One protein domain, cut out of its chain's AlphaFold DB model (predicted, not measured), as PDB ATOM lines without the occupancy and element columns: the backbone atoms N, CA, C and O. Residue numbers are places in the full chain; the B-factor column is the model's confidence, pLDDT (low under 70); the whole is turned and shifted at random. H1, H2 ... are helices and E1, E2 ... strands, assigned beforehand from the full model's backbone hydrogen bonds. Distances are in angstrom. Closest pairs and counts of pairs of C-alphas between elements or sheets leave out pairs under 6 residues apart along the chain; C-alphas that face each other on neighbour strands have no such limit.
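AT A GLANCE: This is residues 278 to 376 and 386 to 458 of the 551 residues of an uncharacterized protein of Oceanospirillum sp. D5 (UniProt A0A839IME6). What shape does the backbone make? It is an elongated body in two parts: a cluster of helices, with H5 in its core, H3, H6, H7 and H8 packed on it and H4 close by, and, at one end, a small strongly twisted sheet of four strands. Short H2 sits between the two parts, and H1 lies at the sheet's end, touching no helix. What is it built of? The printed part has 172 residues with eight named helices and four named strands, in the order H1 E1 E2 H2 H3 H4 H5 H6 H7 E3 E4 H8; the antiparallel sheet runs E1 E2 E4 E3, and the class is mixed, helices and strands. How compact is it? It is compact, with a radius of gyration of the C-alphas of 17.6 A, and spans 54 by 28 by 25 A.

HOW THE PARTS SIT: What do the first elements form? H1, residues 281 to 286, is not on the sheet, while E1, residues 296 to 298, and E2, residues 307 to 310, form an antiparallel hairpin with N 297 and O 308 2.8 A apart, within hydrogen-bond range. E4, residues 427 to 432, is the antiparallel neighbour of E2, with N 309 and O 430 2.8 A apart, and forms a hairpin with edge strand E3, residues 415 to 422, with N 416 and O 431 2.7 A apart, both within range. H2, residues 311 to 315, is on this sheet at a height of 8.1 A. Which helix is the hub? H5, residues 354 to 373, touches five helices; it only just touches H2, with 3 pairs of C-alphas within 8 A, the closest being those of Asn 315 and Ser 355, 6.0 A apart. Its residues 358 to 365 alone touch H3, residues 318 to 334, the same way at a shallow tilt of 34.8 degrees, only just short of steep; the closest C-alphas, of Leu 331 and Lys 365, are 6.1 A apart. H4, residues 339 to 350, is close to H5 but not clearly touching, the closest C-alphas being those of Leu 349 and Gln 357, 5.5 A apart. What else touches H5? H6, residues 391 to 401, runs opposite ways to it at 36 degrees, only just a steep tilt, with C-alphas 360 and 401 closest at 5.1 A. H7, residues 404 to 413, is about perpendicular to it at 87 degrees, with C-alphas 359 and 407 closest at 5.2 A. H8, residues 435 to 455, runs the same way at a steep tilt of 66 degrees, with C-alphas 367 and 450 closest at 5.7 A. How do H8 and the helix backbones stand? H8 touches H7, opposite ways at a shallow tilt of 31 degrees, with C-alphas 413 and 442 closest at 5.6 A, and only grazes the sheet with its residues 435 to 442. Every O i to N i+4 pair is within hydrogen-bond range in H2 to H8, and 1 of 2 in H1.

IN THESE COORDINATES: Where do the first and last elements lie? C-alpha 281 of H1 is at (195.140, 152.686, 165.138), and H8 ends with C-alpha 455 at (209.537, 114.148, 142.392). Which elements are longest? From first to last C-alpha H8 measures 30.3 A, H5 27.8 A, H3 23.9 A and E3 17.1 A; E3 bends by 63 degrees at residue 418.

THE WHOLE: Where is the printed part cut? Residues 377 to 385 are not printed, and C-alphas 376 and 386 are 16.4 A apart. Where is confidence low? The mean pLDDT of the printed part is 81.7, with residues 278 to 306, 374 to 376, 420 to 427 and 457 to 458 under 70.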
ATOM      1  N   ALA A 278     195.261 148.201 156.295       60.75
ATOM      2  CA  ALA A 278     195.723 149.206 157.236       60.75
ATOM      3  C   ALA A 278     195.775 148.655 158.670       60.75
ATOM      4  O   ALA A 278     194.757 148.299 159.262       60.75
ATOM      5  N   VAL A 279     196.965 148.673 159.282       58.03
ATOM      6  CA  VAL A 279     197.137 148.337 160.707       58.03
ATOM      7  C   VAL A 279     196.211 149.225 161.565       58.03
ATOM      8  O   VAL A 279     196.365 150.455 161.532       58.03
ATOM      9  N   PRO A 280     195.299 148.647 162.375       54.16
ATOM     10  CA  PRO A 280     194.393 149.415 163.222       54.16
ATOM     11  C   PRO A 280     195.134 150.394 164.142       54.16
ATOM     12  O   PRO A 280     196.137 150.045 164.773       54.16
ATOM     13  N   LEU A 281     194.605 151.618 164.273       51.47
ATOM     14  CA  LEU A 281     195.140 152.686 165.138       51.47
ATOM     15  C   LEU A 281     195.401 152.234 166.583       51.47
ATOM     16  O   LEU A 281     196.350 152.684 167.224       51.47
ATOM     17  N   THR A 282     194.585 151.313 167.088       49.69
ATOM     18  CA  THR A 282     194.697 150.762 168.442       49.69
ATOM     19  C   THR A 282     195.976 149.950 168.645       49.69
ATOM     20  O   THR A 282     196.555 149.996 169.727       49.69
ATOM     21  N   ILE A 283     196.462 149.262 167.609       51.41
ATOM     22  CA  ILE A 283     197.734 148.527 167.646       51.41
ATOM     23  C   ILE A 283     198.903 149.507 167.455       51.41
ATOM     24  O   ILE A 283     199.906 149.412 168.162       51.41
ATOM     25  N   LYS A 284     198.736 150.510 166.577       52.00
ATOM     26  CA  LYS A 284     199.722 151.579 166.323       52.00
ATOM     27  C   LYS A 284     200.124 152.334 167.601       52.00
ATOM     28  O   LYS A 284     201.291 152.667 167.771       52.00
ATOM     29  N   GLN A 285     199.186 152.568 168.521       50.84
ATOM     30  CA  GLN A 285     199.452 153.267 169.788       50.84
ATOM     31  C   GLN A 285     200.129 152.388 170.855       50.84
ATOM     32  O   GLN A 285     200.779 152.912 171.760       50.84
ATOM     33  N   GLN A 286     199.995 151.062 170.765       50.00
ATOM     34  CA  GLN A 286     200.568 150.129 171.742       50.00
ATOM     35  C   GLN A 286     202.053 149.830 171.495       50.00
ATOM     36  O   GLN A 286     202.742 149.371 172.408       50.00
ATOM     37  N   VAL A 287     202.563 150.118 170.294       51.38
ATOM     38  CA  VAL A 287     203.969 149.917 169.920       51.38
ATOM     39  C   VAL A 287     204.686 151.270 169.848       51.38
ATOM     40  O   VAL A 287     205.077 151.755 168.791       51.38
ATOM     41  N   ALA A 288     204.838 151.927 170.999       42.38
ATOM     42  CA  ALA A 288     205.590 153.176 171.090       42.38
ATOM     43  C   ALA A 288     207.059 152.949 170.666       42.38
ATOM     44  O   ALA A 288     207.799 152.242 171.348       42.38
ATOM     45  N   GLY A 289     207.475 153.552 169.544       49.41
ATOM     46  CA  GLY A 289     208.851 153.487 169.027       49.41
ATOM     47  C   GLY A 289     209.086 152.565 167.821       49.41
ATOM     48  O   GLY A 289     210.241 152.400 167.429       49.41
ATOM     49  N   SER A 290     208.044 151.973 167.225       50.72
ATOM     50  CA  SER A 290     208.165 151.257 165.944       50.72
ATOM     51  C   SER A 290     208.207 152.199 164.740       50.72
ATOM     52  O   SER A 290     207.470 153.186 164.718       50.72
ATOM     53  N   ASP A 291     208.972 151.851 163.702       50.72
ATOM     54  CA  ASP A 291     208.742 152.401 162.364       50.72
ATOM     55  C   ASP A 291     207.429 151.820 161.819       50.72
ATOM     56  O   ASP A 291     207.287 150.624 161.544       50.72
ATOM     57  N   MET A 292     206.436 152.701 161.744       49.38
ATOM     58  CA  MET A 292     205.026 152.373 161.554       49.38
ATOM     59  C   MET A 292     204.693 151.923 160.128       49.38
ATOM     60  O   MET A 292     203.657 151.291 159.938       49.38
ATOM     61  N   HIS A 293     205.559 152.209 159.150       48.66
ATOM     62  CA  HIS A 293     205.368 151.798 157.751       48.66
ATOM     63  C   HIS A 293     205.790 150.342 157.526       48.66
ATOM     64  O   HIS A 293     205.298 149.674 156.624       48.66
ATOM     65  N   THR A 294     206.695 149.835 158.368       49.44
ATOM     66  CA  THR A 294     207.293 148.499 158.228       49.44
ATOM     67  C   THR A 294     206.880 147.531 159.337       49.44
ATOM     68  O   THR A 294     207.207 146.350 159.272       49.44
ATOM     69  N   GLY A 295     206.184 148.010 160.378       53.00
ATOM     70  CA  GLY A 295     205.835 147.198 161.549       53.00
ATOM     71  C   GLY A 295     207.049 146.764 162.376       53.00
ATOM     72  O   GLY A 295     206.985 145.758 163.090       53.00
ATOM     73  N   SER A 296     208.161 147.498 162.261       56.44
ATOM     74  CA  SER A 296     209.449 147.138 162.851       56.44
ATOM     75  C   SER A 296     209.741 147.909 164.139       56.44
ATOM     76  O   SER A 296     209.449 149.095 164.250       56.44
ATOM     77  N   VAL A 297     210.336 147.245 165.130       62.53
ATOM     78  CA  VAL A 297     210.827 147.832 166.385       62.53
ATOM     79  C   VAL A 297     212.331 147.602 166.477       62.53
ATOM     80  O   VAL A 297     212.810 146.493 166.239       62.53
ATOM     81  N   TRP A 298     213.083 148.632 166.864       59.28
ATOM     82  CA  TRP A 298     214.513 148.507 167.144       59.28
ATOM     83  C   TRP A 298     214.745 147.930 168.544       59.28
ATOM     84  O   TRP A 298     214.325 148.505 169.549       59.28
ATOM     85  N   LEU A 299     215.435 146.791 168.627       57.34
ATOM     86  CA  LEU A 299     215.729 146.113 169.892       57.34
ATOM     87  C   LEU A 299     217.065 146.563 170.492       57.34
ATOM     88  O   LEU A 299     217.963 145.749 170.721       57.34
ATOM     89  N   ASP A 300     217.191 147.851 170.817       54.12
ATOM     90  CA  ASP A 300     218.434 148.412 171.373       54.12
ATOM     91  C   ASP A 300     218.839 147.822 172.738       54.12
ATOM     92  O   ASP A 300     220.006 147.882 173.119       54.12
ATOM     93  N   GLY A 301     217.907 147.195 173.464       54.34
ATOM     94  CA  GLY A 301     218.178 146.561 174.758       54.34
ATOM     95  C   GLY A 301     218.586 145.083 174.707       54.34
ATOM     96  O   GLY A 301     219.331 144.639 175.578       54.34
ATOM     97  N   GLN A 302     218.102 144.304 173.729       55.91
ATOM     98  CA  GLN A 302     218.344 142.849 173.672       55.91
ATOM     99  C   GLN A 302     219.388 142.456 172.623       55.91
ATOM    100  O   GLN A 302     220.199 141.565 172.875       55.91
ATOM    101  N   LYS A 303     219.407 143.138 171.473       58.88
ATOM    102  CA  LYS A 303     220.392 142.938 170.405       58.88
ATOM    103  C   LYS A 303     220.547 144.266 169.642       58.88
ATOM    104  O   LYS A 303     219.847 144.473 168.648       58.88
ATOM    105  N   PRO A 304     221.419 145.178 170.119       56.34
ATOM    106  CA  PRO A 304     221.562 146.524 169.564       56.34
ATOM    107  C   PRO A 304     221.700 146.523 168.042       56.34
ATOM    108  O   PRO A 304     222.475 145.735 167.497       56.34
ATOM    109  N   GLY A 305     220.940 147.385 167.362       60.22
ATOM    110  CA  GLY A 305     220.924 147.456 165.897       60.22
ATOM    111  C   GLY A 305     220.137 146.348 165.182       60.22
ATOM    112  O   GLY A 305     220.274 146.213 163.969       60.22
ATOM    113  N   THR A 306     219.319 145.562 165.891       65.56
ATOM    114  CA  THR A 306     218.423 144.566 165.272       65.56
ATOM    115  C   THR A 306     217.009 145.122 165.158       65.56
ATOM    116  O   THR A 306     216.387 145.445 166.173       65.56
ATOM    117  N   ALA A 307     216.497 145.208 163.931       71.12
ATOM    118  CA  ALA A 307     215.083 145.443 163.681       71.12
ATOM    119  C   ALA A 307     214.306 144.136 163.886       71.12
ATOM    120  O   ALA A 307     214.750 143.067 163.464       71.12
ATOM    121  N   ALA A 308     213.150 144.208 164.535       72.62
ATOM    122  CA  ALA A 308     212.274 143.065 164.753       72.62
ATOM    123  C   ALA A 308     210.837 143.399 164.370       72.62
ATOM    124  O   ALA A 308     210.384 144.513 164.609       72.62
ATOM    125  N   ALA A 309     210.114 142.438 163.808       73.44
ATOM    126  CA  ALA A 309     208.718 142.598 163.430       73.44
ATOM    127  C   ALA A 309     207.787 141.887 164.404       73.44
ATOM    128  O   ALA A 309     208.053 140.766 164.854       73.44
ATOM    129  N   LEU A 310     206.648 142.533 164.643       75.50
ATOM    130  CA  LEU A 310     205.455 141.863 165.126       75.50
ATOM    131  C   LEU A 310     204.699 141.315 163.917       75.50
ATOM    132  O   LEU A 310     204.183 142.090 163.115       75.50
ATOM    133  N   LEU A 311     204.611 139.993 163.783       76.56
ATOM    134  CA  LEU A 311     204.074 139.361 162.569       76.56
ATOM    135  C   LEU A 311     202.643 139.796 162.236       76.56
ATOM    136  O   LEU A 311     202.316 139.995 161.073       76.56
ATOM    137  N   THR A 312     201.793 139.999 163.245       72.50
ATOM    138  CA  THR A 312     200.427 140.502 163.038       72.50
ATOM    139  C   THR A 312     200.413 141.902 162.418       72.50
ATOM    140  O   THR A 312     199.512 142.207 161.648       72.50
ATOM    141  N   ILE A 313     201.406 142.745 162.714       72.81
ATOM    142  CA  ILE A 313     201.540 144.073 162.100       72.81
ATOM    143  C   ILE A 313     202.172 143.946 160.710       72.81
ATOM    144  O   ILE A 313     201.630 144.508 159.768       72.81
ATOM    145  N   ASP A 314     203.257 143.173 160.560       78.25
ATOM    146  CA  ASP A 314     203.922 142.946 159.259       78.25
ATOM    147  C   ASP A 314     202.941 142.425 158.204       78.25
ATOM    148  O   ASP A 314     202.895 142.937 157.086       78.25
ATOM    149  N   ASN A 315     202.119 141.438 158.572       80.94
ATOM    150  CA  ASN A 315     201.172 140.796 157.664       80.94
ATOM    151  C   ASN A 315     200.045 141.721 157.195       80.94
ATOM    152  O   ASN A 315     199.500 141.489 156.123       80.94
ATOM    153  N   ASN A 316     199.713 142.755 157.968       77.75
ATOM    154  CA  ASN A 316     198.667 143.727 157.640       77.75
ATOM    155  C   ASN A 316     199.257 145.111 157.322       77.75
ATOM    156  O   ASN A 316     198.571 146.119 157.464       77.75
ATOM    157  N   SER A 317     200.547 145.176 156.977       77.50
ATOM    158  CA  SER A 317     201.177 146.419 156.540       77.50
ATOM    159  C   SER A 317     200.843 146.706 155.077       77.50
ATOM    160  O   SER A 317     200.674 145.778 154.282       77.50
ATOM    161  N   GLU A 318     200.835 147.988 154.715       77.94
ATOM    162  CA  GLU A 318     200.645 148.465 153.339       77.94
ATOM    163  C   GLU A 318     201.593 147.751 152.368       77.94
ATOM    164  O   GLU A 318     201.157 147.147 151.395       77.94
ATOM    165  N   SER A 319     202.885 147.677 152.712       80.44
ATOM    166  CA  SER A 319     203.889 147.010 151.871       80.44
ATOM    167  C   SER A 319     203.623 145.516 151.639       80.44
ATOM    168  O   SER A 319     204.034 144.956 150.620       80.44
ATOM    169  N   THR A 320     202.955 144.848 152.583       85.31
ATOM    170  CA  THR A 320     202.550 143.449 152.428       85.31
ATOM    171  C   THR A 320     201.329 143.326 151.526       85.31
ATOM    172  O   THR A 320     201.298 142.423 150.690       85.31
ATOM    173  N   VAL A 321     200.348 144.217 151.676       86.75
ATOM    174  CA  VAL A 321     199.160 144.265 150.816       86.75
ATOM    175  C   VAL A 321     199.550 144.558 149.370       86.75
ATOM    176  O   VAL A 321     199.178 143.784 148.490       86.75
ATOM    177  N   ASP A 322     200.419 145.548 149.149       88.25
ATOM    178  CA  ASP A 322     201.051 145.835 147.854       88.25
ATOM    179  C   ASP A 322     201.689 144.594 147.234       88.25
ATOM    180  O   ASP A 322     201.489 144.288 146.059       88.25
ATOM    181  N   GLN A 323     202.474 143.858 148.028       89.50
ATOM    182  CA  GLN A 323     203.130 142.649 147.545       89.50
ATOM    183  C   GLN A 323     202.104 141.580 147.151       89.50
ATOM    184  O   GLN A 323     202.278 140.930 146.127       89.50
ATOM    185  N   MET A 324     201.056 141.368 147.948       94.12
ATOM    186  CA  MET A 324     200.037 140.354 147.660       94.12
ATOM    187  C   MET A 324     199.206 140.707 146.418       94.12
ATOM    188  O   MET A 324     198.919 139.819 145.609       94.12
ATOM    189  N   LEU A 325     198.871 141.986 146.230       94.00
ATOM    190  CA  LEU A 325     198.239 142.490 145.010       94.00
ATOM    191  C   LEU A 325     199.147 142.268 143.798       94.00
ATOM    192  O   LEU A 325     198.732 141.626 142.834       94.00
ATOM    193  N   ASP A 326     200.409 142.702 143.864       93.56
ATOM    194  CA  ASP A 326     201.358 142.521 142.761       93.56
ATOM    195  C   ASP A 326     201.625 141.042 142.449       93.56
ATOM    196  O   ASP A 326     201.722 140.668 141.280       93.56
ATOM    197  N   GLU A 327     201.724 140.171 143.456       94.00
ATOM    198  CA  GLU A 327     201.885 138.729 143.248       94.00
ATOM    199  C   GLU A 327     200.670 138.122 142.543       94.00
ATOM    200  O   GLU A 327     200.856 137.342 141.607       94.00
ATOM    201  N   THR A 328     199.457 138.520 142.931       96.31
ATOM    202  CA  THR A 328     198.218 138.069 142.282       96.31
ATOM    203  C   THR A 328     198.141 138.560 140.837       96.31
ATOM    204  O   THR A 328     197.914 137.765 139.930       96.31
ATOM    205  N   LEU A 329     198.406 139.843 140.589       95.00
ATOM    206  CA  LEU A 329     198.391 140.407 139.237       95.00
ATOM    207  C   LEU A 329     199.504 139.828 138.363       95.00
ATOM    208  O   LEU A 329     199.270 139.515 137.205       95.00
ATOM    209  N   THR A 330     200.694 139.588 138.920       93.50
ATOM    210  CA  THR A 330     201.769 138.901 138.189       93.50
ATOM    211  C   THR A 330     201.341 137.496 137.767       93.50
ATOM    212  O   THR A 330     201.666 137.069 136.662       93.50
ATOM    213  N   LEU A 331     200.630 136.767 138.633       94.62
ATOM    214  CA  LEU A 331     200.101 135.448 138.293       94.62
ATOM    215  C   LEU A 331     199.119 135.533 137.118       94.62
ATOM    216  O   LEU A 331     199.237 134.734 136.195       94.62
ATOM    217  N   LEU A 332     198.206 136.505 137.125       94.31
ATOM    218  CA  LEU A 332     197.242 136.709 136.037       94.31
ATOM    219  C   LEU A 332     197.905 137.182 134.731       94.31
ATOM    220  O   LEU A 332     197.495 136.763 133.653       94.31
ATOM    221  N   ASP A 333     198.959 137.994 134.821       90.44
ATOM    222  CA  ASP A 333     199.709 138.485 133.660       90.44
ATOM    223  C   ASP A 333     200.549 137.378 132.997       90.44
ATOM    224  O   ASP A 333     200.758 137.377 131.784       90.44
ATOM    225  N   GLN A 334     201.086 136.446 133.790       90.69
ATOM    226  CA  GLN A 334     202.020 135.420 133.311       90.69
ATOM    227  C   GLN A 334     201.350 134.088 132.968       90.69
ATOM    228  O   GLN A 334     201.911 133.310 132.188       90.69
ATOM    229  N   TYR A 335     200.174 133.813 133.532       93.12
ATOM    230  CA  TYR A 335     199.494 132.526 133.425       93.12
ATOM    231  C   TYR A 335     198.007 132.715 133.126       93.12
ATOM    232  O   TYR A 335     197.285 133.402 133.844       93.12
ATOM    233  N   GLN A 336     197.521 132.037 132.089       93.81
ATOM    234  CA  GLN A 336     196.103 131.997 131.763       93.81
ATOM    235  C   GLN A 336     195.453 130.824 132.500       93.81
ATOM    236  O   GLN A 336     195.477 129.684 132.041       93.81
ATOM    237  N   PHE A 337     194.885 131.111 133.670       95.69
ATOM    238  CA  PHE A 337     194.088 130.157 134.442       95.69
ATOM    239  C   PHE A 337     192.658 130.045 133.900       95.69
ATOM    240  O   PHE A 337     192.095 131.036 133.415       95.69
ATOM    241  N   SER A 338     192.053 128.860 134.019       95.94
ATOM    242  CA  SER A 338     190.612 128.696 133.788       95.94
ATOM    243  C   SER A 338     189.798 129.381 134.890       95.94
ATOM    244  O   SER A 338     190.322 129.684 135.965       95.94
ATOM    245  N   ASP A 339     188.514 129.621 134.630       97.56
ATOM    246  CA  ASP A 339     187.605 130.187 135.630       97.56
ATOM    247  C   ASP A 339     187.525 129.300 136.879       97.56
ATOM    248  O   ASP A 339     187.676 129.786 137.995       97.56
ATOM    249  N   GLU A 340     187.437 127.981 136.706       96.12
ATOM    250  CA  GLU A 340     187.400 127.027 137.817       96.12
ATOM    251  C   GLU A 340     188.684 127.063 138.655       96.12
ATOM    252  O   GLU A 340     188.631 126.969 139.881       96.12
ATOM    253  N   GLN A 341     189.846 127.222 138.012       96.06
ATOM    254  CA  GLN A 341     191.127 127.344 138.710       96.06
ATOM    255  C   GLN A 341     191.198 128.642 139.528       96.06
ATOM    256  O   GLN A 341     191.687 128.619 140.657       96.06
ATOM    257  N   LEU A 342     190.709 129.762 138.986       97.38
ATOM    258  CA  LEU A 342     190.693 131.054 139.680       97.38
ATOM    259  C   LEU A 342     189.692 131.074 140.839       97.38
ATOM    260  O   LEU A 342     190.028 131.555 141.922       97.38
ATOM    261  N   ILE A 343     188.502 130.502 140.647       96.88
ATOM    262  CA  ILE A 343     187.496 130.349 141.705       96.88
ATOM    263  C   ILE A 343     188.064 129.491 142.840       96.88
ATOM    264  O   ILE A 343     188.096 129.942 143.981       96.88
ATOM    265  N   GLN A 344     188.639 128.322 142.531       95.06
ATOM    266  CA  GLN A 344     189.274 127.476 143.547       95.06
ATOM    267  C   GLN A 344     190.363 128.239 144.316       95.06
ATOM    268  O   GLN A 344     190.391 128.229 145.543       95.06
ATOM    269  N   MET A 345     191.242 128.949 143.599       96.44
ATOM    270  CA  MET A 345     192.321 129.707 144.230       96.44
ATOM    271  C   MET A 345     191.814 130.816 145.153       96.44
ATOM    272  O   MET A 345     192.407 131.048 146.206       96.44
ATOM    273  N   THR A 346     190.752 131.518 144.760       96.12
ATOM    274  CA  THR A 346     190.184 132.618 145.550       96.12
ATOM    275  C   THR A 346     189.389 132.122 146.753       96.12
ATOM    276  O   THR A 346     189.501 132.714 147.828       96.12
ATOM    277  N   ASP A 347     188.659 131.016 146.623       94.62
ATOM    278  CA  ASP A 347     187.947 130.383 147.736       94.62
ATOM    279  C   ASP A 347     188.911 129.875 148.813       94.62
ATOM    280  O   ASP A 347     188.693 130.109 150.007       94.62
ATOM    281  N   ASP A 348     190.024 129.263 148.401       95.00
ATOM    282  CA  ASP A 348     191.072 128.829 149.326       95.00
ATOM    283  C   ASP A 348     191.674 130.018 150.084       95.00
ATOM    284  O   ASP A 348     191.811 129.978 151.309       95.00
ATOM    285  N   LEU A 349     191.977 131.113 149.380       95.31
ATOM    286  CA  LEU A 349     192.517 132.333 149.983       95.31
ATOM    287  C   LEU A 349     191.557 132.966 150.999       95.31
ATOM    288  O   LEU A 349     191.997 133.368 152.079       95.31
ATOM    289  N   LYS A 350     190.252 133.029 150.705       90.00
ATOM    290  CA  LYS A 350     189.237 133.593 151.619       90.00
ATOM    291  C   LYS A 350     189.153 132.841 152.951       90.00
ATOM    292  O   LYS A 350     188.819 133.441 153.969       90.00
ATOM    293  N   GLY A 351     189.472 131.546 152.965       86.50
ATOM    294  CA  GLY A 351     189.475 130.718 154.175       86.50
ATOM    295  C   GLY A 351     190.734 130.832 155.045       86.50
ATOM    296  O   GLY A 351     190.774 130.237 156.124       86.50
ATOM    297  N   MET A 352     191.767 131.551 154.595       93.00
ATOM    298  CA  MET A 352     193.087 131.591 155.233       93.00
ATOM    299  C   MET A 352     193.332 132.880 156.027       93.00
ATOM    300  O   MET A 352     192.880 133.961 155.659       93.00
ATOM    301  N   GLU A 353     194.129 132.788 157.095       90.62
ATOM    302  CA  GLU A 353     194.679 133.978 157.756       90.62
ATOM    303  C   GLU A 353     195.718 134.674 156.861       90.62
ATOM    304  O   GLU A 353     196.343 134.054 155.998       90.62
ATOM    305  N   ARG A 354     195.968 135.967 157.093       87.94
ATOM    306  CA  ARG A 354     196.805 136.808 156.217       87.94
ATOM    307  C   ARG A 354     198.232 136.278 156.000       87.94
ATOM    308  O   ARG A 354     198.775 136.417 154.905       87.94
ATOM    309  N   SER A 355     198.843 135.629 156.999       89.88
ATOM    310  CA  SER A 355     200.149 134.961 156.838       89.88
ATOM    311  C   SER A 355     200.099 133.805 155.841       89.88
ATOM    312  O   SER A 355     201.008 133.655 155.023       89.88
ATOM    313  N   ASP A 356     199.031 133.010 155.904       94.38
ATOM    314  CA  ASP A 356     198.805 131.854 155.044       94.38
ATOM    315  C   ASP A 356     198.438 132.297 153.629       94.38
ATOM    316  O   ASP A 356     199.012 131.772 152.679       94.38
ATOM    317  N   GLN A 357     197.584 133.316 153.482       95.38
ATOM    318  CA  GLN A 357     197.265 133.929 152.187       95.38
ATOM    319  C   GLN A 357     198.537 134.393 151.470       95.38
ATOM    320  O   GLN A 357     198.761 134.094 150.297       95.38
ATOM    321  N   ARG A 358     199.422 135.083 152.195       93.31
ATOM    322  CA  ARG A 358     200.697 135.546 151.647       93.31
ATOM    323  C   ARG A 358     201.597 134.388 151.227       93.31
ATOM    324  O   ARG A 358     202.125 134.398 150.120       93.31
ATOM    325  N   ALA A 359     201.768 133.380 152.084       96.31
ATOM    326  CA  ALA A 359     202.566 132.206 151.743       96.31
ATOM    327  C   ALA A 359     201.976 131.448 150.542       96.31
ATOM    328  O   ALA A 359     202.728 131.004 149.679       96.31
ATOM    329  N   TYR A 360     200.650 131.348 150.451       98.12
ATOM    330  CA  TYR A 360     199.932 130.720 149.345       98.12
ATOM    331  C   TYR A 360     200.210 131.408 148.001       98.12
ATOM    332  O   TYR A 360     200.552 130.736 147.022       98.12
ATOM    333  N   LEU A 361     200.108 132.742 147.950       97.62
ATOM    334  CA  LEU A 361     200.395 133.531 146.745       97.62
ATOM    335  C   LEU A 361     201.867 133.418 146.342       97.62
ATOM    336  O   LEU A 361     202.178 133.125 145.186       97.62
ATOM    337  N   THR A 362     202.771 133.526 147.315       96.31
ATOM    338  CA  THR A 362     204.211 133.376 147.098       96.31
ATOM    339  C   THR A 362     204.576 131.976 146.586       96.31
ATOM    340  O   THR A 362     205.371 131.852 145.651       96.31
ATOM    341  N   ILE A 363     203.991 130.909 147.148       98.12
ATOM    342  CA  ILE A 363     204.170 129.533 146.653       98.12
ATOM    343  C   ILE A 363     203.620 129.410 145.235       98.12
ATOM    344  O   ILE A 363     204.280 128.809 144.391       98.12
ATOM    345  N   SER A 364     202.449 129.986 144.955       97.56
ATOM    346  CA  SER A 364     201.839 129.937 143.625       97.56
ATOM    347  C   SER A 364     202.748 130.584 142.579       97.56
ATOM    348  O   SER A 364     203.127 129.931 141.606       97.56
ATOM    349  N   LYS A 365     203.183 131.826 142.818       95.69
ATOM    350  CA  LYS A 365     204.061 132.575 141.910       95.69
ATOM    351  C   LYS A 365     205.414 131.892 141.744       95.69
ATOM    352  O   LYS A 365     205.765 131.461 140.649       95.69
ATOM    353  N   THR A 366     206.169 131.727 142.829       95.00
ATOM    354  CA  THR A 366     207.532 131.188 142.742       95.00
ATOM    355  C   THR A 366     207.563 129.695 142.404       95.00
ATOM    356  O   THR A 366     208.527 129.215 141.802       95.00
ATOM    357  N   GLY A 367     206.521 128.938 142.748       95.69
ATOM    358  CA  GLY A 367     206.384 127.533 142.375       95.69
ATOM    359  C   GLY A 367     206.218 127.364 140.866       95.69
ATOM    360  O   GLY A 367     206.983 126.617 140.253       95.69
ATOM    361  N   LEU A 368     205.295 128.110 140.250       94.88
ATOM    362  CA  LEU A 368     205.120 128.096 138.795       94.88
ATOM    363  C   LEU A 368     206.366 128.643 138.085       94.88
ATOM    364  O   LEU A 368     206.863 128.006 137.154       94.88
ATOM    365  N   GLU A 369     206.954 129.740 138.577       92.19
ATOM    366  CA  GLU A 369     208.236 130.249 138.073       92.19
ATOM    367  C   GLU A 369     209.317 129.161 138.123       92.19
ATOM    368  O   GLU A 369     210.057 128.990 137.159       92.19
ATOM    369  N   THR A 370     209.402 128.377 139.202       91.75
ATOM    370  CA  THR A 370     210.392 127.296 139.341       91.75
ATOM    371  C   THR A 370     210.181 126.191 138.308       91.75
ATOM    372  O   THR A 370     211.162 125.706 137.739       91.75
ATOM    373  N   LEU A 371     208.931 125.790 138.059       91.19
ATOM    374  CA  LEU A 371     208.608 124.732 137.102       91.19
ATOM    375  C   LEU A 371     208.872 125.178 135.659       91.19
ATOM    376  O   LEU A 371     209.520 124.455 134.907       91.19
ATOM    377  N   PHE A 372     208.453 126.389 135.287       87.69
ATOM    378  CA  PHE A 372     208.559 126.867 133.905       87.69
ATOM    379  C   PHE A 372     209.903 127.535 133.575       87.69
ATOM    380  O   PHE A 372     210.364 127.448 132.432       87.69
ATOM    381  N   SER A 373     210.603 128.116 134.557       72.81
ATOM    382  CA  SER A 373     211.983 128.602 134.368       72.81
ATOM    383  C   SER A 373     212.967 127.444 134.190       72.81
ATOM    384  O   SER A 373     213.936 127.568 133.441       72.81
ATOM    385  N   ALA A 374     212.712 126.290 134.823       55.56
ATOM    386  CA  ALA A 374     213.494 125.071 134.606       55.56
ATOM    387  C   ALA A 374     213.321 124.501 133.183       55.56
ATOM    388  O   ALA A 374     214.218 123.821 132.684       55.56
ATOM    389  N   SER A 375     212.216 124.823 132.504       49.59
ATOM    390  CA  SER A 375     211.934 124.413 131.122       49.59
ATOM    391  C   SER A 375     212.567 125.319 130.052       49.59
ATOM    392  O   SER A 375     212.307 125.130 128.866       49.59
ATOM    393  N   GLY A 376     213.422 126.280 130.431       45.34
ATOM    394  CA  GLY A 376     214.191 127.102 129.484       45.34
ATOM    395  C   GLY A 376     213.402 128.238 128.827       45.34
ATOM    396  O   GLY A 376     213.854 128.810 127.835       45.34
ATOM    397  N   ASP A 386     199.197 129.088 129.070       91.38
ATOM    398  CA  ASP A 386     197.883 128.459 129.239       91.38
ATOM    399  C   ASP A 386     197.957 127.300 130.240       91.38
ATOM    400  O   ASP A 386     198.530 126.239 129.978       91.38
ATOM    401  N   MET A 387     197.370 127.500 131.419       92.81
ATOM    402  CA  MET A 387     197.415 126.519 132.498       92.81
ATOM    403  C   MET A 387     196.506 125.315 132.250       92.81
ATOM    404  O   MET A 387     196.704 124.283 132.896       92.81
ATOM    405  N   SER A 388     195.579 125.388 131.290       88.69
ATOM    406  CA  SER A 388     194.772 124.236 130.876       88.69
ATOM    407  C   SER A 388     195.614 123.167 130.163       88.69
ATOM    408  O   SER A 388     195.355 121.969 130.305       88.69
ATOM    409  N   GLU A 389     196.698 123.570 129.490       89.19
ATOM    410  CA  GLU A 389     197.673 122.662 128.870       89.19
ATOM    411  C   GLU A 389     198.728 122.147 129.868       89.19
ATOM    412  O   GLU A 389     199.488 121.217 129.577       89.19
ATOM    413  N   HIS A 390     198.771 122.727 131.071       91.88
ATOM    414  CA  HIS A 390     199.794 122.475 132.084       91.88
ATOM    415  C   HIS A 390     199.220 122.044 133.443       91.88
ATOM    416  O   HIS A 390     199.798 122.349 134.490       91.88
ATOM    417  N   GLN A 391     198.137 121.257 133.436       91.75
ATOM    418  CA  GLN A 391     197.470 120.780 134.656       91.75
ATOM    419  C   GLN A 391     198.433 120.117 135.656       91.75
ATOM    420  O   GLN A 391     198.351 120.373 136.849       91.75
ATOM    421  N   GLN A 392     199.419 119.341 135.189       91.94
ATOM    422  CA  GLN A 392     200.409 118.727 136.083       91.94
ATOM    423  C   GLN A 392     201.225 119.771 136.870       91.94
ATOM    424  O   GLN A 392     201.541 119.552 138.037       91.94
ATOM    425  N   ALA A 393     201.594 120.893 136.244       93.31
ATOM    426  CA  ALA A 393     202.320 121.960 136.927       93.31
ATOM    427  C   ALA A 393     201.425 122.657 137.959       93.31
ATOM    428  O   ALA A 393     201.883 122.931 139.069       93.31
ATOM    429  N   PHE A 394     200.151 122.875 137.609       93.94
ATOM    430  CA  PHE A 394     199.145 123.384 138.535       93.94
ATOM    431  C   PHE A 394     198.990 122.457 139.746       93.94
ATOM    432  O   PHE A 394     199.159 122.924 140.864       93.94
ATOM    433  N   ASP A 395     198.799 121.151 139.543       94.50
ATOM    434  CA  ASP A 395     198.618 120.162 140.617       94.50
ATOM    435  C   ASP A 395     199.839 120.068 141.550       94.50
ATOM    436  O   ASP A 395     199.700 119.933 142.766       94.50
ATOM    437  N   ILE A 396     201.059 120.155 141.000       95.81
ATOM    438  CA  ILE A 396     202.292 120.164 141.802       95.81
ATOM    439  C   ILE A 396     202.311 121.387 142.716       95.81
ATOM    440  O   ILE A 396     202.544 121.251 143.918       95.81
ATOM    441  N   VAL A 397     202.080 122.578 142.160       96.88
ATOM    442  CA  VAL A 397     202.062 123.821 142.939       96.88
ATOM    443  C   VAL A 397     200.909 123.814 143.936       96.88
ATOM    444  O   VAL A 397     201.109 124.208 145.086       96.88
ATOM    445  N   ASP A 398     199.752 123.294 143.533       96.31
ATOM    446  CA  ASP A 398     198.574 123.151 144.377       96.31
ATOM    447  C   ASP A 398     198.868 122.274 145.600       96.31
ATOM    448  O   ASP A 398     198.682 122.707 146.734       96.31
ATOM    449  N   SER A 399     199.496 121.111 145.403       96.31
ATOM    450  CA  SER A 399     199.877 120.226 146.511       96.31
ATOM    451  C   SER A 399     200.785 120.892 147.554       96.31
ATOM    452  O   SER A 399     200.710 120.559 148.736       96.31
ATOM    453  N   VAL A 400     201.621 121.853 147.140       97.69
ATOM    454  CA  VAL A 400     202.503 122.598 148.047       97.69
ATOM    455  C   VAL A 400     201.751 123.735 148.731       97.69
ATOM    456  O   VAL A 400     201.860 123.884 149.944       97.69
ATOM    457  N   ARG A 401     200.988 124.551 147.994       96.31
ATOM    458  CA  ARG A 401     200.289 125.709 148.582       96.31
ATOM    459  C   ARG A 401     199.124 125.302 149.486       96.31
ATOM    460  O   ARG A 401     198.820 126.042 150.420       96.31
ATOM    461  N   GLN A 402     198.520 124.131 149.271       96.38
ATOM    462  CA  GLN A 402     197.476 123.582 150.144       96.38
ATOM    463  C   GLN A 402     198.029 122.984 151.446       96.38
ATOM    464  O   GLN A 402     197.306 122.901 152.444       96.38
ATOM    465  N   ASP A 403     199.318 122.635 151.501       96.88
ATOM    466  CA  ASP A 403     199.945 122.111 152.714       96.88
ATOM    467  C   ASP A 403     200.234 123.238 153.725       96.88
ATOM    468  O   ASP A 403     201.108 124.087 153.538       96.88
ATOM    469  N   SER A 404     199.515 123.221 154.852       96.00
ATOM    470  CA  SER A 404     199.701 124.183 155.951       96.00
ATOM    471  C   SER A 404     201.129 124.223 156.514       96.00
ATOM    472  O   SER A 404     201.603 125.288 156.903       96.00
ATOM    473  N   HIS A 405     201.856 123.100 156.523       95.62
ATOM    474  CA  HIS A 405     203.250 123.067 156.965       95.62
ATOM    475  C   HIS A 405     204.183 123.703 155.938       95.62
ATOM    476  O   HIS A 405     205.153 124.359 156.322       95.62
ATOM    477  N   ALA A 406     203.901 123.535 154.645       97.12
ATOM    478  CA  ALA A 406     204.640 124.222 153.592       97.12
ATOM    479  C   ALA A 406     204.418 125.740 153.674       97.12
ATOM    480  O   ALA A 406     205.391 126.496 153.612       97.12
ATOM    481  N   ARG A 407     203.172 126.182 153.898       96.38
ATOM    482  CA  ARG A 407     202.848 127.602 154.109       96.38
ATOM    483  C   ARG A 407     203.555 128.188 155.331       96.38
ATOM    484  O   ARG A 407     204.238 129.199 155.184       96.38
ATOM    485  N   ASP A 408     203.491 127.535 156.496       92.44
ATOM    486  CA  ASP A 408     204.208 127.987 157.703       92.44
ATOM    487  C   ASP A 408     205.728 128.042 157.470       92.44
ATOM    488  O   ASP A 408     206.388 128.999 157.874       92.44
ATOM    489  N   LEU A 409     206.295 127.066 156.752       94.31
ATOM    490  CA  LEU A 409     207.723 127.044 156.442       94.31
ATOM    491  C   LEU A 409     208.148 128.219 155.545       94.31
ATOM    492  O   LEU A 409     209.163 128.863 155.819       94.31
ATOM    493  N   VAL A 410     207.379 128.501 154.490       95.12
ATOM    494  CA  VAL A 410     207.613 129.636 153.578       95.12
ATOM    495  C   VAL A 410     207.426 130.965 154.300       95.12
ATOM    496  O   VAL A 410     208.220 131.892 154.130       95.12
ATOM    497  N   PHE A 411     206.412 131.054 155.155       90.56
ATOM    498  CA  PHE A 411     206.187 132.226 155.982       90.56
ATOM    499  C   PHE A 411     207.370 132.474 156.930       90.56
ATOM    500  O   PHE A 411     207.962 133.555 156.919       90.56
ATOM    501  N   ARG A 412     207.796 131.458 157.689       88.31
ATOM    502  CA  ARG A 412     208.911 131.568 158.641       88.31
ATOM    503  C   ARG A 412     210.255 131.819 157.974       88.31
ATOM    504  O   ARG A 412     211.102 132.461 158.586       88.31
ATOM    505  N   SER A 413     210.475 131.383 156.730       92.12
ATOM    506  CA  SER A 413     211.745 131.653 156.041       92.12
ATOM    507  C   SER A 413     211.987 133.144 155.774       92.12
ATOM    508  O   SER A 413     213.131 133.537 155.546       92.12
ATOM    509  N   ARG A 414     210.945 133.981 155.841       87.00
ATOM    510  CA  ARG A 414     211.031 135.440 155.655       87.00
ATOM    511  C   ARG A 414     211.669 136.173 156.818       87.00
ATOM    512  O   ARG A 414     212.289 137.216 156.628       87.00
ATOM    513  N   VAL A 415     211.524 135.626 158.015       87.00
ATOM    514  CA  VAL A 415     211.991 136.253 159.245       87.00
ATOM    515  C   VAL A 415     213.180 135.494 159.818       87.00
ATOM    516  O   VAL A 415     213.471 134.354 159.448       87.00
ATOM    517  N   GLY A 416     213.948 136.184 160.650       84.50
ATOM    518  CA  GLY A 416     215.061 135.632 161.402       84.50
ATOM    519  C   GLY A 416     214.593 134.924 162.671       84.50
ATOM    520  O   GLY A 416     213.462 134.446 162.775       84.50
ATOM    521  N   GLU A 417     215.493 134.830 163.645       83.75
ATOM    522  CA  GLU A 417     215.196 134.145 164.898       83.75
ATOM    523  C   GLU A 417     214.137 134.898 165.714       83.75
ATOM    524  O   GLU A 417     214.008 136.123 165.643       83.75
ATOM    525  N   GLN A 418     213.380 134.152 166.517       81.94
ATOM    526  CA  GLN A 418     212.529 134.747 167.536       81.94
ATOM    527  C   GLN A 418     213.423 135.453 168.559       81.94
ATOM    528  O   GLN A 418     214.276 134.830 169.190       81.94
ATOM    529  N   VAL A 419     213.218 136.754 168.721       76.50
ATOM    530  CA  VAL A 419     214.070 137.619 169.547       76.50
ATOM    531  C   VAL A 419     213.467 137.899 170.920       76.50
ATOM    532  O   VAL A 419     214.207 138.226 171.840       76.50
ATOM    533  N   GLY A 420     212.156 137.709 171.112       69.00
ATOM    534  CA  GLY A 420     211.534 137.852 172.429       69.00
ATOM    535  C   GLY A 420     210.005 137.804 172.425       69.00
ATOM    536  O   GLY A 420     209.369 137.644 171.385       69.00
ATOM    537  N   LEU A 421     209.429 137.954 173.620       65.12
ATOM    538  CA  LEU A 421     207.994 138.103 173.873       65.12
ATOM    539  C   LEU A 421     207.752 139.487 174.475       65.12
ATOM    540  O   LEU A 421     208.346 139.814 175.505       65.12
ATOM    541  N   MET A 422     206.858 140.285 173.890       61.34
ATOM    542  CA  MET A 422     206.429 141.529 174.532       61.34
ATOM    543  C   MET A 422     205.220 141.240 175.415       61.34
ATOM    544  O   MET A 422     204.118 140.977 174.934       61.34
ATOM    545  N   SER A 423     205.439 141.269 176.730       56.78
ATOM    546  CA  SER A 423     204.445 140.852 177.726       56.78
ATOM    547  C   SER A 423     203.152 141.675 177.699       56.78
ATOM    548  O   SER A 423     202.130 141.181 178.161       56.78
ATOM    549  N   SER A 424     203.172 142.902 177.164       56.84
ATOM    550  CA  SER A 424     201.986 143.768 177.062       56.84
ATOM    551  C   SER A 424     200.996 143.335 175.977       56.84
ATOM    552  O   SER A 424     199.807 143.596 176.123       56.84
ATOM    553  N   VAL A 425     201.467 142.661 174.924       59.03
ATOM    554  CA  VAL A 425     200.639 142.187 173.797       59.03
ATOM    555  C   VAL A 425     200.629 140.663 173.659       59.03
ATOM    556  O   VAL A 425     199.926 140.141 172.808       59.03
ATOM    557  N   ASN A 426     201.368 139.945 174.516       64.25
ATOM    558  CA  ASN A 426     201.525 138.486 174.473       64.25
ATOM    559  C   ASN A 426     201.882 137.962 173.071       64.25
ATOM    560  O   ASN A 426     201.373 136.935 172.624       64.25
ATOM    561  N   SER A 427     202.763 138.689 172.390       67.25
ATOM    562  CA  SER A 427     203.119 138.403 171.008       67.25
ATOM    563  C   SER A 427     204.626 138.280 170.841       67.25
ATOM    564  O   SER A 427     205.417 138.955 171.511       67.25
ATOM    565  N   GLU A 428     205.001 137.370 169.951       75.69
ATOM    566  CA  GLU A 428     206.381 137.039 169.627       75.69
ATOM    567  C   GLU A 428     206.953 138.020 168.605       75.69
ATOM    568  O   GLU A 428     206.293 138.377 167.627       75.69
ATOM    569  N   PHE A 429     208.201 138.421 168.832       76.38
ATOM    570  CA  PHE A 429     208.972 139.236 167.904       76.38
ATOM    571  C   PHE A 429     209.962 138.364 167.158       76.38
ATOM    572  O   PHE A 429     210.608 137.494 167.749       76.38
ATOM    573  N   TYR A 430     210.120 138.664 165.878       82.56
ATOM    574  CA  TYR A 430     211.050 137.974 165.001       82.56
ATOM    575  C   TYR A 430     212.023 138.977 164.398       82.56
ATOM    576  O   TYR A 430     211.620 140.074 164.018       82.56
ATOM    577  N   GLU A 431     213.302 138.618 164.320       83.56
ATOM    578  CA  GLU A 431     214.311 139.434 163.643       83.56
ATOM    579  C   GLU A 431     213.894 139.688 162.189       83.56
ATOM    580  O   GLU A 431     213.527 138.768 161.455       83.56
ATOM    581  N   LEU A 432     213.937 140.945 161.759       80.94
ATOM    582  CA  LEU A 432     213.702 141.303 160.370       80.94
ATOM    583  C   LEU A 432     214.973 141.055 159.573       80.94
ATOM    584  O   LEU A 432     216.022 141.648 159.828       80.94
ATOM    585  N   LYS A 433     214.868 140.177 158.577       85.88
ATOM    586  CA  LYS A 433     215.914 140.016 157.572       85.88
ATOM    587  C   LYS A 433     215.949 141.241 156.664       85.88
ATOM    588  O   LYS A 433     214.947 141.937 156.493       85.88
ATOM    589  N   SER A 434     217.090 141.461 156.014       83.44
ATOM    590  CA  SER A 434     217.125 142.367 154.866       83.44
ATOM    591  C   SER A 434     216.115 141.899 153.806       83.44
ATOM    592  O   SER A 434     215.826 140.701 153.694       83.44
ATOM    593  N   LYS A 435     215.584 142.830 153.000       82.50
ATOM    594  CA  LYS A 435     214.650 142.495 151.910       82.50
ATOM    595  C   LYS A 435     215.239 141.429 150.979       82.50
ATOM    596  O   LYS A 435     214.547 140.488 150.600       82.50
ATOM    597  N   GLU A 436     216.524 141.548 150.654       86.69
ATOM    598  CA  GLU A 436     217.243 140.612 149.785       86.69
ATOM    599  C   GLU A 436     217.356 139.212 150.401       86.69
ATOM    600  O   GLU A 436     217.053 138.225 149.728       86.69
ATOM    601  N   ASP A 437     217.734 139.112 151.679       89.00
ATOM    602  CA  ASP A 437     217.866 137.825 152.369       89.00
ATOM    603  C   ASP A 437     216.511 137.136 152.546       89.00
ATOM    604  O   ASP A 437     216.391 135.944 152.265       89.00
ATOM    605  N   SER A 438     215.478 137.886 152.949       88.94
ATOM    606  CA  SER A 438     214.110 137.367 153.061       88.94
ATOM    607  C   SER A 438     213.628 136.797 151.725       88.94
ATOM    608  O   SER A 438     213.160 135.660 151.669       88.94
ATOM    609  N   LEU A 439     213.754 137.563 150.634       89.06
ATOM    610  CA  LEU A 439     213.314 137.126 149.306       89.06
ATOM    611  C   LEU A 439     214.102 135.911 148.807       89.06
ATOM    612  O   LEU A 439     213.517 134.995 148.230       89.06
ATOM    613  N   ARG A 440     215.423 135.881 149.024       93.25
ATOM    614  CA  ARG A 440     216.266 134.740 148.646       93.25
ATOM    615  C   ARG A 440     215.840 133.470 149.380       93.25
ATOM    616  O   ARG A 440     215.691 132.427 148.747       93.25
ATOM    617  N   ASP A 441     215.658 133.550 150.694       94.81
ATOM    618  CA  ASP A 441     215.349 132.386 151.522       94.81
ATOM    619  C   ASP A 441     213.955 131.831 151.205       94.81
ATOM    620  O   ASP A 441     213.810 130.624 151.026       94.81
ATOM    621  N   VAL A 442     212.959 132.705 151.024       94.12
ATOM    622  CA  VAL A 442     211.625 132.326 150.528       94.12
ATOM    623  C   VAL A 442     211.704 131.602 149.198       94.12
ATOM    624  O   VAL A 442     211.180 130.496 149.074       94.12
ATOM    625  N   ARG A 443     212.376 132.199 148.206       94.12
ATOM    626  CA  ARG A 443     212.451 131.612 146.865       94.12
ATOM    627  C   ARG A 443     213.108 130.241 146.889       94.12
ATOM    628  O   ARG A 443     212.625 129.319 146.239       94.12
ATOM    629  N   ASN A 444     214.178 130.089 147.666       95.25
ATOM    630  CA  ASN A 444     214.853 128.807 147.833       95.25
ATOM    631  C   ASN A 444     213.955 127.771 148.517       95.25
ATOM    632  O   ASN A 444     213.898 126.630 148.057       95.25
ATOM    633  N   THR A 445     213.246 128.154 149.582       97.31
ATOM    634  CA  THR A 445     212.311 127.266 150.283       97.31
ATOM    635  C   THR A 445     211.195 126.805 149.341       97.31
ATOM    636  O   THR A 445     210.990 125.599 149.209       97.31
ATOM    637  N   VAL A 446     210.532 127.723 148.624       97.06
ATOM    638  CA  VAL A 446     209.486 127.371 147.646       97.06
ATOM    639  C   VAL A 446     210.052 126.455 146.562       97.06
ATOM    640  O   VAL A 446     209.497 125.391 146.315       97.06
ATOM    641  N   ALA A 447     211.205 126.790 145.974       94.62
ATOM    642  CA  ALA A 447     211.807 125.979 144.918       94.62
ATOM    643  C   ALA A 447     212.131 124.543 145.371       94.62
ATOM    644  O   ALA A 447     211.966 123.599 144.595       94.62
ATOM    645  N   VAL A 448     212.593 124.355 146.613       95.94
ATOM    646  CA  VAL A 448     212.836 123.019 147.183       95.94
ATOM    647  C   VAL A 448     211.526 122.256 147.352       95.94
ATOM    648  O   VAL A 448     211.444 121.112 146.904       95.94
ATOM    649  N   LEU A 449     210.504 122.884 147.939       96.94
ATOM    650  CA  LEU A 449     209.195 122.265 148.154       96.94
ATOM    651  C   LEU A 449     208.538 121.863 146.827       96.94
ATOM    652  O   LEU A 449     208.116 120.719 146.667       96.94
ATOM    653  N   THR A 450     208.544 122.757 145.837       95.88
ATOM    654  CA  THR A 450     207.998 122.502 144.500       95.88
ATOM    655  C   THR A 450     208.742 121.378 143.782       95.88
ATOM    656  O   THR A 450     208.114 120.479 143.226       95.88
ATOM    657  N   ARG A 451     210.083 121.358 143.818       93.62
ATOM    658  CA  ARG A 451     210.864 120.263 143.215       93.62
ATOM    659  C   ARG A 451     210.636 118.937 143.928       93.62
ATOM    660  O   ARG A 451     210.597 117.902 143.274       93.62
ATOM    661  N   GLN A 452     210.485 118.948 145.249       93.06
ATOM    662  CA  GLN A 452     210.163 117.743 146.004       93.06
ATOM    663  C   GLN A 452     208.776 117.205 145.626       93.06
ATOM    664  O   GLN A 452     208.645 116.002 145.407       93.06
ATOM    665  N   ALA A 453     207.775 118.079 145.496       93.31
ATOM    666  CA  ALA A 453     206.439 117.704 145.040       93.31
ATOM    667  C   ALA A 453     206.458 117.140 143.609       93.31
ATOM    668  O   ALA A 453     205.861 116.098 143.361       93.31
ATOM    669  N   MET A 454     207.241 117.740 142.703       90.06
ATOM    670  CA  MET A 454     207.456 117.232 141.339       90.06
ATOM    671  C   MET A 454     208.060 115.814 141.308       90.06
ATOM    672  O   MET A 454     207.811 115.056 140.371       90.06
ATOM    673  N   LEU A 455     208.876 115.455 142.305       88.31
ATOM    674  CA  LEU A 455     209.537 114.148 142.392       88.31
ATOM    675  C   LEU A 455     208.660 113.052 143.037       88.31
ATOM    676  O   LEU A 455     208.988 111.871 142.913       88.31
ATOM    677  N   GLY A 456     207.546 113.392 143.694       74.94
ATOM    678  CA  GLY A 456     206.529 112.423 144.138       74.94
ATOM    679  C   GLY A 456     205.351 112.344 143.154       74.94
ATOM    680  O   GLY A 456     205.274 113.152 142.238       74.94
ATOM    681  N   PRO A 457     204.382 111.415 143.276       51.31
ATOM    682  CA  PRO A 457     204.415 109.999 143.645       51.31
ATOM    683  C   PRO A 457     204.761 109.082 142.440       51.31
ATOM    684  O   PRO A 457     204.245 107.975 142.318       51.31
ATOM    685  N   GLN A 458     205.650 109.500 141.532       44.81
ATOM    686  CA  GLN A 458     206.142 108.650 140.425       44.81
ATOM    687  C   GLN A 458     207.037 107.480 140.900       44.81
ATOM    688  O   GLN A 458     207.301 106.543 140.147       44.81
TER     689      GLN A 458